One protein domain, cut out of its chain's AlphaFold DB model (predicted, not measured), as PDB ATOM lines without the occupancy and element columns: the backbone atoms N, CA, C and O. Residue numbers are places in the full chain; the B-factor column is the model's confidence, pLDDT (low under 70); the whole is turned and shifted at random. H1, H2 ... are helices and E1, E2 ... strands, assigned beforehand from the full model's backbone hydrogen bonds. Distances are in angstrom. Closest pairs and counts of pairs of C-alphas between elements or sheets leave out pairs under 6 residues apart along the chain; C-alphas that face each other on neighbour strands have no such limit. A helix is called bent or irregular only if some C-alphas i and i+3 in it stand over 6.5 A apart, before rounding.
ATOM      1  N   LEU A 192     -20.551  40.785  27.411       87.25
ATOM      2  CA  LEU A 192     -20.019  41.406  28.623       87.25
ATOM      3  C   LEU A 192     -21.169  41.873  29.515       87.25
ATOM      4  O   LEU A 192     -22.062  42.595  29.080       87.25
ATOM      5  N   VAL A 193     -21.075  41.589  30.814       88.38
ATOM      6  CA  VAL A 193     -22.002  42.160  31.809       88.38
ATOM      7  C   VAL A 193     -22.028  43.692  31.723       88.38
ATOM      8  O   VAL A 193     -23.058  44.325  31.939       88.38
ATOM      9  N   TRP A 194     -20.891  44.300  31.367       85.25
ATOM     10  CA  TRP A 194     -20.771  45.744  31.176       85.25
ATOM     11  C   TRP A 194     -21.607  46.289  30.009       85.25
ATOM     12  O   TRP A 194     -22.012  47.450  30.051       85.25
ATOM     13  N   GLU A 195     -21.876  45.496  28.972       85.81
ATOM     14  CA  GLU A 195     -22.693  45.911  27.823       85.81
ATOM     15  C   GLU A 195     -24.180  45.953  28.190       85.81
ATOM     16  O   GLU A 195     -24.886  46.872  27.780       85.81
ATOM     17  N   LEU A 196     -24.620  45.069  29.089       88.38
ATOM     18  CA  LEU A 196     -25.985  45.045  29.628       88.38
ATOM     19  C   LEU A 196     -26.259  46.082  30.722       88.38
ATOM     20  O   LEU A 196     -27.362  46.130  31.270       88.38
ATOM     21  N   ARG A 197     -25.284  46.931  31.064       89.31
ATOM     22  CA  ARG A 197     -25.409  47.863  32.193       89.31
ATOM     23  C   ARG A 197     -26.616  48.799  32.091       89.31
ATOM     24  O   ARG A 197     -27.208  49.105  33.116       89.31
ATOM     25  N   GLU A 198     -26.981  49.235  30.884       86.69
ATOM     26  CA  GLU A 198     -28.118  50.143  30.668       86.69
ATOM     27  C   GLU A 198     -29.447  49.412  30.889       86.69
ATOM     28  O   GLU A 198     -30.339  49.927  31.560       86.69
ATOM     29  N   ALA A 199     -29.557  48.167  30.408       87.06
ATOM     30  CA  ALA A 199     -30.735  47.327  30.617       87.06
ATOM     31  C   ALA A 199     -30.926  46.980  32.105       87.06
ATOM     32  O   ALA A 199     -32.024  47.105  32.649       87.06
ATOM     33  N   ILE A 200     -29.838  46.619  32.794       85.88
ATOM     34  CA  ILE A 200     -29.850  46.346  34.237       85.88
ATOM     35  C   ILE A 200     -30.178  47.622  35.028       85.88
ATOM     36  O   ILE A 200     -30.985  47.579  35.962       85.88
ATOM     37  N   ALA A 201     -29.596  48.766  34.657       82.81
ATOM     38  CA  ALA A 201     -29.869  50.062  35.272       82.81
ATOM     39  C   ALA A 201     -31.346  50.453  35.148       82.81
ATOM     40  O   ALA A 201     -31.965  50.825  36.144       82.81
ATOM     41  N   ALA A 202     -31.934  50.291  33.961       83.12
ATOM     42  CA  ALA A 202     -33.337  50.599  33.707       83.12
ATOM     43  C   ALA A 202     -34.295  49.782  34.591       83.12
ATOM     44  O   ALA A 202     -35.318  50.301  35.031       83.12
ATOM     45  N   ARG A 203     -33.959  48.520  34.890       82.56
ATOM     46  CA  ARG A 203     -34.794  47.643  35.730       82.56
ATOM     47  C   ARG A 203     -34.564  47.804  37.232       82.56
ATOM     48  O   ARG A 203     -35.494  47.626  38.009       82.56
ATOM     49  N   THR A 204     -33.341  48.119  37.651       76.62
ATOM     50  CA  THR A 204     -32.970  48.225  39.077       76.62
ATOM     51  C   THR A 204     -33.006  49.655  39.617       76.62
ATOM     52  O   THR A 204     -32.966  49.856  40.830       76.62
ATOM     53  N   GLY A 205     -33.026  50.662  38.740       76.88
ATOM     54  CA  GLY A 205     -32.826  52.065  39.102       76.88
ATOM     55  C   GLY A 205     -31.393  52.394  39.542       76.88
ATOM     56  O   GLY A 205     -31.153  53.475  40.082       76.88
ATOM     57  N   THR A 206     -30.430  51.482  39.356       76.38
ATOM     58  CA  THR A 206     -29.020  51.735  39.692       76.38
ATOM     59  C   THR A 206     -28.296  52.446  38.548       76.38
ATOM     60  O   THR A 206     -28.590  52.173  37.388       76.38
ATOM     61  N   PRO A 207     -27.335  53.347  38.819       75.94
ATOM     62  CA  PRO A 207     -26.550  53.964  37.753       75.94
ATOM     63  C   PRO A 207     -25.775  52.908  36.940       75.94
ATOM     64  O   PRO A 207     -25.151  52.038  37.554       75.94
ATOM     65  N   PRO A 208     -25.688  53.021  35.598       79.69
ATOM     66  CA  PRO A 208     -25.002  52.041  34.746       79.69
ATOM     67  C   PRO A 208     -23.560  51.720  35.175       79.69
ATOM     68  O   PRO A 208     -23.119  50.573  35.132       79.69
ATOM     69  N   ARG A 209     -22.821  52.721  35.673       80.88
ATOM     70  CA  ARG A 209     -21.441  52.555  36.175       80.88
ATOM     71  C   ARG A 209     -21.321  51.677  37.429       80.88
ATOM     72  O   ARG A 209     -20.240  51.176  37.719       80.88
ATOM     73  N   GLU A 210     -22.406  51.503  38.183       80.12
ATOM     74  CA  GLU A 210     -22.424  50.765  39.450       80.12
ATOM     75  C   GLU A 210     -22.882  49.306  39.278       80.12
ATOM     76  O   GLU A 210     -22.884  48.560  40.251       80.12
ATOM     77  N   VAL A 211     -23.222  48.848  38.067       80.81
ATOM     78  CA  VAL A 211     -23.821  47.517  37.836       80.81
ATOM     79  C   VAL A 211     -22.972  46.359  38.377       80.81
ATOM     80  O   VAL A 211     -23.503  45.457  39.024       80.81
ATOM     81  N   LEU A 212     -21.645  46.400  38.219       82.75
ATOM     82  CA  LEU A 212     -20.759  45.381  38.805       82.75
ATOM     83  C   LEU A 212     -20.773  45.402  40.342       82.75
ATOM     84  O   LEU A 212     -20.674  44.361  40.988       82.75
ATOM     85  N   LYS A 213     -20.922  46.582  40.950       82.06
ATOM     86  CA  LYS A 213     -21.057  46.723  42.403       82.06
ATOM     87  C   LYS A 213     -22.428  46.248  42.871       82.06
ATOM     88  O   LYS A 213     -22.501  45.631  43.927       82.06
ATOM     89  N   THR A 214     -23.480  46.479  42.085       78.81
ATOM     90  CA  THR A 214     -24.813  45.920  42.322       78.81
ATOM     91  C   THR A 214     -24.743  44.398  42.343       78.81
ATOM     92  O   THR A 214     -25.092  43.799  43.354       78.81
ATOM     93  N   LEU A 215     -24.186  43.767  41.307       82.12
ATOM     94  CA  LEU A 215     -24.011  42.311  41.243       82.12
ATOM     95  C   LEU A 215     -23.164  41.761  42.398       82.12
ATOM     96  O   LEU A 215     -23.511  40.737  42.986       82.12
ATOM     97  N   ALA A 216     -22.088  42.456  42.776       79.69
ATOM     98  CA  ALA A 216     -21.299  42.084  43.946       79.69
ATOM     99  C   ALA A 216     -22.093  42.222  45.258       79.69
ATOM    100  O   ALA A 216     -21.983  41.373  46.139       79.69
ATOM    101  N   GLY A 217     -22.928  43.257  45.382       72.19
ATOM    102  CA  GLY A 217     -23.834  43.460  46.515       72.19
ATOM    103  C   GLY A 217     -24.941  42.406  46.605       72.19
ATOM    104  O   GLY A 217     -25.353  42.056  47.706       72.19
ATOM    105  N   LEU A 218     -25.370  41.855  45.465       74.88
ATOM    106  CA  LEU A 218     -26.270  40.698  45.390       74.88
ATOM    107  C   LEU A 218     -25.561  39.368  45.702       74.88
ATOM    108  O   LEU A 218     -26.219  38.335  45.785       74.88
ATOM    109  N   GLY A 219     -24.233  39.377  45.857       73.25
ATOM    110  CA  GLY A 219     -23.424  38.175  46.048       73.25
ATOM    111  C   GLY A 219     -23.242  37.338  44.780       73.25
ATOM    112  O   GLY A 219     -22.752  36.220  44.880       73.25
ATOM    113  N   ALA A 220     -23.613  37.855  43.603       79.12
ATOM    114  CA  ALA A 220     -23.510  37.135  42.335       79.12
ATOM    115  C   ALA A 220     -22.055  36.957  41.884       79.12
ATOM    116  O   ALA A 220     -21.680  35.912  41.355       79.12
ATOM    117  N   ILE A 221     -21.235  37.985  42.114       80.06
ATOM    118  CA  ILE A 221     -19.839  38.040  41.683       80.06
ATOM    119  C   ILE A 221     -18.935  38.593  42.781       80.06
ATOM    120  O   ILE A 221     -19.371  39.308  43.686       80.06
ATOM    121  N   ARG A 222     -17.633  38.340  42.659       75.50
ATOM    122  CA  ARG A 222     -16.611  38.997  43.479       75.50
ATOM    123  C   ARG A 222     -16.108  40.275  42.794       75.50
ATOM    124  O   ARG A 222     -15.692  40.241  41.640       75.50
ATOM    125  N   ARG A 223     -16.110  41.409  43.506       71.94
ATOM    126  CA  ARG A 223     -15.640  42.697  42.954       71.94
ATOM    127  C   ARG A 223     -14.115  42.810  42.876       71.94
ATOM    128  O   ARG A 223     -13.602  43.392  41.929       71.94
ATOM    129  N   GLU A 224     -13.410  42.297  43.877       66.38
ATOM    130  CA  GLU A 224     -11.961  42.463  44.033       66.38
ATOM    131  C   GLU A 224     -11.276  41.111  44.236       66.38
ATOM    132  O   GLU A 224     -11.808  40.230  44.912       66.38
ATOM    133  N   GLY A 225     -10.074  40.952  43.679       67.06
ATOM    134  CA  GLY A 225      -9.321  39.699  43.712       67.06
ATOM    135  C   GLY A 225      -9.668  38.768  42.549       67.06
ATOM    136  O   GLY A 225     -10.139  39.216  41.507       67.06
ATOM    137  N   LYS A 226      -9.403  37.464  42.714       69.75
ATOM    138  CA  LYS A 226      -9.643  36.465  41.660       69.75
ATOM    139  C   LYS A 226     -11.134  36.450  41.272       69.75
ATOM    140  O   LYS A 226     -11.950  36.230  42.176       69.75
ATOM    141  N   PRO A 227     -11.474  36.650  39.982       77.19
ATOM    142  CA  PRO A 227     -12.833  36.529  39.481       77.19
ATOM    143  C   PRO A 227     -13.515  35.248  39.944       77.19
ATOM    144  O   PRO A 227     -12.932  34.161  39.939       77.19
ATOM    145  N   TRP A 228     -14.752  35.404  40.394       80.00
ATOM    146  CA  TRP A 228     -15.550  34.328  40.956       80.00
ATOM    147  C   TRP A 228     -17.030  34.654  40.793       80.00
ATOM    148  O   TRP A 228     -17.446  35.788  41.035       80.00
ATOM    149  N   VAL A 229     -17.799  33.643  40.399       74.81
ATOM    150  CA  VAL A 229     -19.255  33.684  40.273       74.81
ATOM    151  C   VAL A 229     -19.835  32.731  41.313       74.81
ATOM    152  O   VAL A 229     -19.318  31.629  41.506       74.81
ATOM    153  N   HIS A 230     -20.880  33.168  42.009       77.00
ATOM    154  CA  HIS A 230     -21.564  32.334  42.990       77.00
ATOM    155  C   HIS A 230     -22.320  31.186  42.291       77.00
ATOM    156  O   HIS A 230     -22.936  31.442  41.259       77.00
ATOM    157  N   PRO A 231     -22.362  29.956  42.847       73.75
ATOM    158  CA  PRO A 231     -23.021  28.809  42.206       73.75
ATOM    159  C   PRO A 231     -24.487  29.034  41.801       73.75
ATOM    160  O   PRO A 231     -24.957  28.475  40.829       73.75
ATOM    161  N   SER A 232     -25.226  29.893  42.506       74.94
ATOM    162  CA  SER A 232     -26.608  30.251  42.122       74.94
ATOM    163  C   SER A 232     -26.725  31.188  40.906       74.94
ATOM    164  O   SER A 232     -27.828  31.621  40.578       74.94
ATOM    165  N   TRP A 233     -25.596  31.604  40.334       81.62
ATOM    166  CA  TRP A 233     -25.499  32.506  39.187       81.62
ATOM    167  C   TRP A 233     -24.605  31.929  38.079       81.62
ATOM    168  O   TRP A 233     -24.384  32.613  37.081       81.62
ATOM    169  N   ASP A 234     -24.054  30.720  38.238       83.56
ATOM    170  CA  ASP A 234     -23.097  30.123  37.288       83.56
ATOM    171  C   ASP A 234     -23.740  29.671  35.962       83.56
ATOM    172  O   ASP A 234     -23.066  29.544  34.929       83.56
ATOM    173  N   ASP A 235     -25.060  29.507  35.984       87.25
ATOM    174  CA  ASP A 235     -25.939  29.234  34.856       87.25
ATOM    175  C   ASP A 235     -26.112  30.458  33.950       87.25
ATOM    176  O   ASP A 235     -26.435  30.311  32.772       87.25
ATOM    177  N   LEU A 236     -25.847  31.655  34.478       90.75
ATOM    178  CA  LEU A 236     -25.954  32.921  33.754       90.75
ATOM    179  C   LEU A 236     -24.598  33.574  33.513       90.75
ATOM    180  O   LEU A 236     -24.360  34.111  32.436       90.75
ATOM    181  N   LEU A 237     -23.719  33.558  34.513       90.88
ATOM    182  CA  LEU A 237     -22.492  34.341  34.545       90.88
ATOM    183  C   LEU A 237     -21.255  33.450  34.539       90.88
ATOM    184  O   LEU A 237     -21.211  32.394  35.168       90.88
ATOM    185  N   PHE A 238     -20.197  33.925  33.895       87.75
ATOM    186  CA  PHE A 238     -18.878  33.311  33.982       87.75
ATOM    187  C   PHE A 238     -17.771  34.371  33.869       87.75
ATOM    188  O   PHE A 238     -17.957  35.400  33.212       87.75
ATOM    189  N   PRO A 239     -16.619  34.178  34.532       84.50
ATOM    190  CA  PRO A 239     -15.446  35.006  34.292       84.50
ATOM    191  C   PRO A 239     -14.771  34.584  32.981       84.50
ATOM    192  O   PRO A 239     -14.690  33.395  32.679       84.50
ATOM    193  N   THR A 240     -14.270  35.546  32.207       80.56
ATOM    194  CA  THR A 240     -13.507  35.230  30.988       80.56
ATOM    195  C   THR A 240     -12.078  34.824  31.352       80.56
ATOM    196  O   THR A 240     -11.440  35.476  32.184       80.56
ATOM    197  N   ASP A 241     -11.543  33.807  30.683       75.38
ATOM    198  CA  ASP A 241     -10.119  33.495  30.754       75.38
ATOM    199  C   ASP A 241      -9.315  34.429  29.837       75.38
ATOM    200  O   ASP A 241      -9.627  34.611  28.662       75.38
ATOM    201  N   VAL A 242      -8.261  35.033  30.376       69.75
ATOM    202  CA  VAL A 242      -7.261  35.779  29.615       69.75
ATOM    203  C   VAL A 242      -6.112  34.836  29.308       69.75
ATOM    204  O   VAL A 242      -5.467  34.304  30.212       69.75
ATOM    205  N   MET A 243      -5.859  34.638  28.019       69.56
ATOM    206  CA  MET A 243      -4.729  33.857  27.535       69.56
ATOM    207  C   MET A 243      -3.454  34.690  27.669       69.56
ATOM    208  O   MET A 243      -3.330  35.741  27.046       69.56
ATOM    209  N   VAL A 244      -2.512  34.231  28.492       68.19
ATOM    210  CA  VAL A 244      -1.209  34.878  28.676       68.19
ATOM    211  C   VAL A 244      -0.133  33.967  28.105       68.19
ATOM    212  O   VAL A 244       0.053  32.838  28.567       68.19
ATOM    213  N   GLU A 245       0.596  34.453  27.103       67.12
ATOM    214  CA  GLU A 245       1.801  33.777  26.631       67.12
ATOM    215  C   GLU A 245       2.914  33.911  27.666       67.12
ATOM    216  O   GLU A 245       3.327  35.007  28.042       67.12
ATOM    217  N   THR A 246       3.400  32.770  28.146       64.38
ATOM    218  CA  THR A 246       4.501  32.709  29.101       64.38
ATOM    219  C   THR A 246       5.691  32.023  28.443       64.38
ATOM    220  O   THR A 246       5.566  30.892  27.973       64.38
ATOM    221  N   ALA A 247       6.867  32.658  28.487       60.69
ATOM    222  CA  ALA A 247       8.100  32.153  27.867       60.69
ATOM    223  C   ALA A 247       8.502  30.725  28.303       60.69
ATOM    224  O   ALA A 247       9.256  30.057  27.604       60.69
ATOM    225  N   SER A 248       8.001  30.246  29.446       58.72
ATOM    226  CA  SER A 248       8.317  28.933  30.025       58.72
ATOM    227  C   SER A 248       7.199  27.886  29.936       58.72
ATOM    228  O   SER A 248       7.464  26.712  30.181       58.72
ATOM    229  N   ARG A 249       5.950  28.277  29.647       55.47
ATOM    230  CA  ARG A 249       4.772  27.381  29.717       55.47
ATOM    231  C   ARG A 249       3.843  27.459  28.500       55.47
ATOM    232  O   ARG A 249       2.816  26.790  28.497       55.47
ATOM    233  N   GLY A 250       4.193  28.242  27.480       73.69
ATOM    234  CA  GLY A 250       3.312  28.501  26.340       73.69
ATOM    235  C   GLY A 250       2.126  29.389  26.724       73.69
ATOM    236  O   GLY A 250       2.209  30.180  27.667       73.69
ATOM    237  N   THR A 251       1.024  29.283  25.983       67.00
ATOM    238  CA  THR A 251      -0.207  30.045  26.231       67.00
ATOM    239  C   THR A 251      -0.997  29.427  27.386       67.00
ATOM    240  O   THR A 251      -1.486  28.303  27.279       67.00
ATOM    241  N   VAL A 252      -1.138  30.154  28.497       62.38
ATOM    242  CA  VAL A 252      -1.858  29.696  29.698       62.38
ATOM    243  C   VAL A 252      -3.096  30.564  29.927       62.38
ATOM    244  O   VAL A 252      -3.002  31.790  29.939       62.38
ATOM    245  N   ALA A 253      -4.250  29.924  30.127       60.72
ATOM    246  CA  ALA A 253      -5.515  30.574  30.463       60.72
ATOM    247  C   ALA A 253      -5.543  30.987  31.945       60.72
ATOM    248  O   ALA A 253      -5.416  30.140  32.833       60.72
ATOM    249  N   TYR A 254      -5.721  32.278  32.227       59.09
ATOM    250  CA  TYR A 254      -5.928  32.797  33.581       59.09
ATOM    251  C   TYR A 254      -7.341  33.372  33.724       59.09
ATOM    252  O   TYR A 254      -7.692  34.263  32.954       59.09
ATOM    253  N   PRO A 255      -8.123  32.994  34.751       60.41
ATOM    254  CA  PRO A 255      -9.479  33.506  34.965       60.41
ATOM    255  C   PRO A 255      -9.429  34.901  35.598       60.41
ATOM    256  O   PRO A 255      -9.819  35.079  36.747       60.41
ATOM    257  N   ILE A 256      -8.851  35.873  34.893       66.56
ATOM    258  CA  ILE A 256      -8.677  37.273  35.321       66.56
ATOM    259  C   ILE A 256      -9.482  38.251  34.455       66.56
ATOM    260  O   ILE A 256      -9.410  39.461  34.663       66.56
ATOM    261  N   GLY A 257     -10.221  37.747  33.468       72.25
ATOM    262  CA  GLY A 257     -10.994  38.557  32.540       72.25
ATOM    263  C   GLY A 257     -12.330  39.035  33.115       72.25
ATOM    264  O   GLY A 257     -12.744  38.630  34.207       72.25
ATOM    265  N   PRO A 258     -13.026  39.918  32.379       83.44
ATOM    266  CA  PRO A 258     -14.300  40.480  32.808       83.44
ATOM    267  C   PRO A 258     -15.400  39.412  32.895       83.44
ATOM    268  O   PRO A 258     -15.341  38.373  32.231       83.44
ATOM    269  N   TYR A 259     -16.426  39.699  33.699       88.69
ATOM    270  CA  TYR A 259     -17.621  38.864  33.794       88.69
ATOM    271  C   TYR A 259     -18.460  38.972  32.521       88.69
ATOM    272  O   TYR A 259     -18.754  40.074  32.044       88.69
ATOM    273  N   ARG A 260     -18.865  37.815  32.003       90.75
ATOM    274  CA  ARG A 260     -19.733  37.664  30.842       90.75
ATOM    275  C   ARG A 260     -21.009  36.920  31.205       90.75
ATOM    276  O   ARG A 260     -21.058  36.199  32.201       90.75
ATOM    277  N   VAL A 261     -22.023  37.134  30.385       91.00
ATOM    278  CA  VAL A 261     -23.324  36.479  30.413       91.00
ATOM    279  C   VAL A 261     -23.333  35.434  29.322       91.00
ATOM    280  O   VAL A 261     -22.942  35.734  28.197       91.00
ATOM    281  N   ARG A 262     -23.748  34.214  29.648       88.12
ATOM    282  CA  ARG A 262     -23.844  33.131  28.667       88.12
ATOM    283  C   ARG A 262     -24.791  33.510  27.530       88.12
ATOM    284  O   ARG A 262     -25.730  34.282  27.723       88.12
ATOM    285  N   ASP A 263     -24.526  32.956  26.355       84.88
ATOM    286  CA  ASP A 263     -25.367  33.186  25.186       84.88
ATOM    287  C   ASP A 263     -26.832  32.780  25.452       84.88
ATOM    288  O   ASP A 263     -27.103  31.781  26.124       84.88
ATOM    289  N   GLY A 264     -27.772  33.603  24.989       82.44
ATOM    290  CA  GLY A 264     -29.210  33.464  25.242       82.44
ATOM    291  C   GLY A 264     -29.674  33.713  26.688       82.44
ATOM    292  O   GLY A 264     -30.847  33.494  26.984       82.44
ATOM    293  N   LYS A 265     -28.794  34.145  27.605       87.50
ATOM    294  CA  LYS A 265     -29.107  34.367  29.033       87.50
ATOM    295  C   LYS A 265     -29.184  35.841  29.448       87.50
ATOM    296  O   LYS A 265     -29.306  36.139  30.636       87.50
ATOM    297  N   GLN A 266     -29.128  36.766  28.491       89.88
ATOM    298  CA  GLN A 266     -29.101  38.214  28.718       89.88
ATOM    299  C   GLN A 266     -30.361  38.716  29.439       89.88
ATOM    300  O   GLN A 266     -30.252  39.339  30.497       89.88
ATOM    301  N   ASP A 267     -31.544  38.404  28.908       85.31
ATOM    302  CA  ASP A 267     -32.819  38.837  29.496       85.31
ATOM    303  C   ASP A 267     -33.062  38.182  30.860       85.31
ATOM    304  O   ASP A 267     -33.449  38.856  31.815       85.31
ATOM    305  N   GLU A 268     -32.734  36.893  30.980       89.69
ATOM    306  CA  GLU A 268     -32.849  36.139  32.231       89.69
ATOM    307  C   GLU A 268     -31.952  36.726  33.332       89.69
ATOM    308  O   GLU A 268     -32.372  36.838  34.486       89.69
ATOM    309  N   LEU A 269     -30.735  37.170  32.992       91.12
ATOM    310  CA  LEU A 269     -29.884  37.897  33.931       91.12
ATOM    311  C   LEU A 269     -30.524  39.217  34.352       91.12
ATOM    312  O   LEU A 269     -30.557  39.511  35.545       91.12
ATOM    313  N   VAL A 270     -30.998  40.024  33.403       89.62
ATOM    314  CA  VAL A 270     -31.599  41.334  33.698       89.62
ATOM    315  C   VAL A 270     -32.793  41.178  34.643       89.62
ATOM    316  O   VAL A 270     -32.899  41.919  35.623       89.62
ATOM    317  N   GLU A 271     -33.652  40.192  34.391       87.38
ATOM    318  CA  GLU A 271     -34.814  39.883  35.220       87.38
ATOM    319  C   GLU A 271     -34.407  39.361  36.602       87.38
ATOM    320  O   GLU A 271     -34.799  39.946  37.614       87.38
ATOM    321  N   ARG A 272     -33.518  38.361  36.674       89.62
ATOM    322  CA  ARG A 272     -33.049  37.798  37.951       89.62
ATOM    323  C   ARG A 272     -32.324  38.835  38.808       89.62
ATOM    324  O   ARG A 272     -32.464  38.843  40.030       89.62
ATOM    325  N   VAL A 273     -31.561  39.741  38.191       87.31
ATOM    326  CA  VAL A 273     -30.937  40.876  38.886       87.31
ATOM    327  C   VAL A 273     -31.998  41.829  39.416       87.31
ATOM    328  O   VAL A 273     -31.887  42.241  40.567       87.31
ATOM    329  N   ALA A 274     -33.023  42.165  38.632       85.50
ATOM    330  CA  ALA A 274     -34.109  43.032  39.079       85.50
ATOM    331  C   ALA A 274     -34.880  42.420  40.258       85.50
ATOM    332  O   ALA A 274     -35.074  43.087  41.273       85.50
ATOM    333  N   GLU A 275     -35.235  41.138  40.178       81.56
ATOM    334  CA  GLU A 275     -35.904  40.400  41.252       81.56
ATOM    335  C   GLU A 275     -35.041  40.314  42.512       81.56
ATOM    336  O   GLU A 275     -35.495  40.641  43.613       81.56
ATOM    337  N   ALA A 276     -33.772  39.925  42.362       76.31
ATOM    338  CA  ALA A 276     -32.829  39.858  43.468       76.31
ATOM    339  C   ALA A 276     -32.579  41.242  44.073       76.31
ATOM    340  O   ALA A 276     -32.385  41.344  45.280       76.31
ATOM    341  N   TYR A 277     -32.611  42.307  43.268       73.06
ATOM    342  CA  TYR A 277     -32.452  43.683  43.722       73.06
ATOM    343  C   TYR A 277     -33.684  44.176  44.478       73.06
ATOM    344  O   TYR A 277     -33.528  44.702  45.571       73.06
ATOM    345  N   VAL A 278     -34.903  43.934  43.995       61.50
ATOM    346  CA  VAL A 278     -36.143  44.245  44.733       61.50
ATOM    347  C   VAL A 278     -36.215  43.435  46.033       61.50
ATOM    348  O   VAL A 278     -36.471  43.989  47.104       61.50
ATOM    349  N   GLY A 279     -35.877  42.143  45.974       51.19
ATOM    350  CA  GLY A 279     -35.766  41.273  47.143       51.19
ATOM    351  C   GLY A 279     -34.665  41.708  48.118       51.19
ATOM    352  O   GLY A 279     -34.846  41.600  49.330       51.19
ATOM    353  N   ASN A 280     -33.547  42.258  47.630       48.28
ATOM    354  CA  ASN A 280     -32.444  42.761  48.450       48.28
ATOM    355  C   ASN A 280     -32.573  44.235  48.858       48.28
ATOM    356  O   ASN A 280     -31.951  44.618  49.835       48.28
ATOM    357  N   VAL A 281     -33.430  45.059  48.261       43.28
ATOM    358  CA  VAL A 281     -33.830  46.348  48.859       43.28
ATOM    359  C   VAL A 281     -34.625  46.094  50.153       43.28
ATOM    360  O   VAL A 281     -34.570  46.894  51.090       43.28
ATOM    361  N   VAL A 282     -35.251  44.914  50.271       38.88
ATOM    362  CA  VAL A 282     -35.805  44.383  51.527       38.88
ATOM    363  C   VAL A 282     -34.751  43.631  52.377       38.88
ATOM    364  O   VAL A 282     -34.857  43.658  53.600       38.88
ATOM    365  N   ARG A 283     -33.694  43.029  51.795       39.00
ATOM    366  CA  ARG A 283     -32.641  42.263  52.529       39.00
ATOM    367  C   ARG A 283     -31.300  42.982  52.809       39.00
ATOM    368  O   ARG A 283     -30.482  42.434  53.539       39.00
ATOM    369  N   LEU A 284     -31.044  44.186  52.289       41.84
ATOM    370  CA  LEU A 284     -29.889  45.032  52.653       41.84
ATOM    371  C   LEU A 284     -30.070  45.646  54.041       41.84
ATOM    372  O   LEU A 284     -29.102  46.073  54.671       41.84
ATOM    373  N   ARG A 285     -31.309  45.652  54.532       44.88
ATOM    374  CA  ARG A 285     -31.597  45.848  55.940       44.88
ATOM    375  C   ARG A 285     -31.220  44.566  56.683       44.88
ATOM    376  O   ARG A 285     -31.845  43.534  56.431       44.88
TER     377      ARG A 285
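Overview. This is residues 192 to 285 of the 374 residues of the protein "Phage antirepressor protein" of Mycolicibacterium rhodesiae JS60 (UniProt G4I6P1). A long two-stranded ribbon reaches away from a small, loosely packed group of three helices. Its far part is the hairpin E2 and E3, an arm extending from the rest, and its near part is the short strand pair E1 and E4, close to the middle of the whole; H1 packs on H2 and on part of H3 at the other end. The printed part has 94 residues, with three named helices and four named strands in the order H1, H2, E1, E2, E3, E4, H3; the two sheets, E1 - E4 and E2 - E3, are both antiparallel, and the class is mixed, helices and strands. The whole is only just compact, close to loose, with a radius of gyration of the C-alphas of 14.7 A, and elongated, spanning 51 by 28 by 23 A.

Along the chain. E2 is residues 242 to 246, 12.2 A long, and E3 is residues 250 to 254, 12.5 A long. E1 is residues 237 to 239, 7.1 A, and E4 is residues 259 to 262, 9.9 A. H3, residues 266 to 283, is the longest helix at 24.4 A and ends at C-alpha 283 (-32.641, 42.263, 52.529). H1, residues 197 to 204, is 10.2 A long and begins at C-alpha 197 (-25.409, 47.863, 32.193). H2, residues 208 to 217, is 14.6 A long and irregular: C-alphas 209 and 212 are 7.7 A apart.

Arrangement. E2 and E3 form a hairpin at 147 degrees between directions, with N 244 and O 252 within hydrogen-bond range at 2.9 A. E1 runs on into E2 across a break of 2 residues, at 17 degrees. E1 and E4 are antiparallel neighbours at 135 degrees, with N 260 and O 238 within hydrogen-bond range at 2.8 A. The closest C-alphas of E4 and H3, those of Val 261 and Leu 269, are 7.6 A apart. H3 touches H1 with residues 270 to 278 alone, at a steep tilt of 43 degrees; the closest C-alphas, of Thr 204 and Ala 274, are 5.3 A apart. H1 touches H2 at a steep tilt of 64 degrees, and the closest C-alphas, of Arg 197 and Pro 208, are 4.9 A apart. H2 and H3 are close but not clearly touching, with the C-alphas of Leu 215 and Val 273 closest at 7.5 A. E2 and E3 are apart from H1, H2 and H3. Every O i to N i+4 pair is within hydrogen-bond range in H1, against 4 of 6 in H2 and 13 of 14 in H3.

Size, cuts and confidence. The two C-alphas farthest apart, those of Ser 248 and Val 282, are 51.5 A apart. The printed part has no cut. The link from H2 to E1, residues 218 to 236, is long; the other links are tight. The mean pLDDT of the printed part is 76.0, and it is under 70 in residues 224 to 226, 242 to 249, 251 to 256 and 278 to 285.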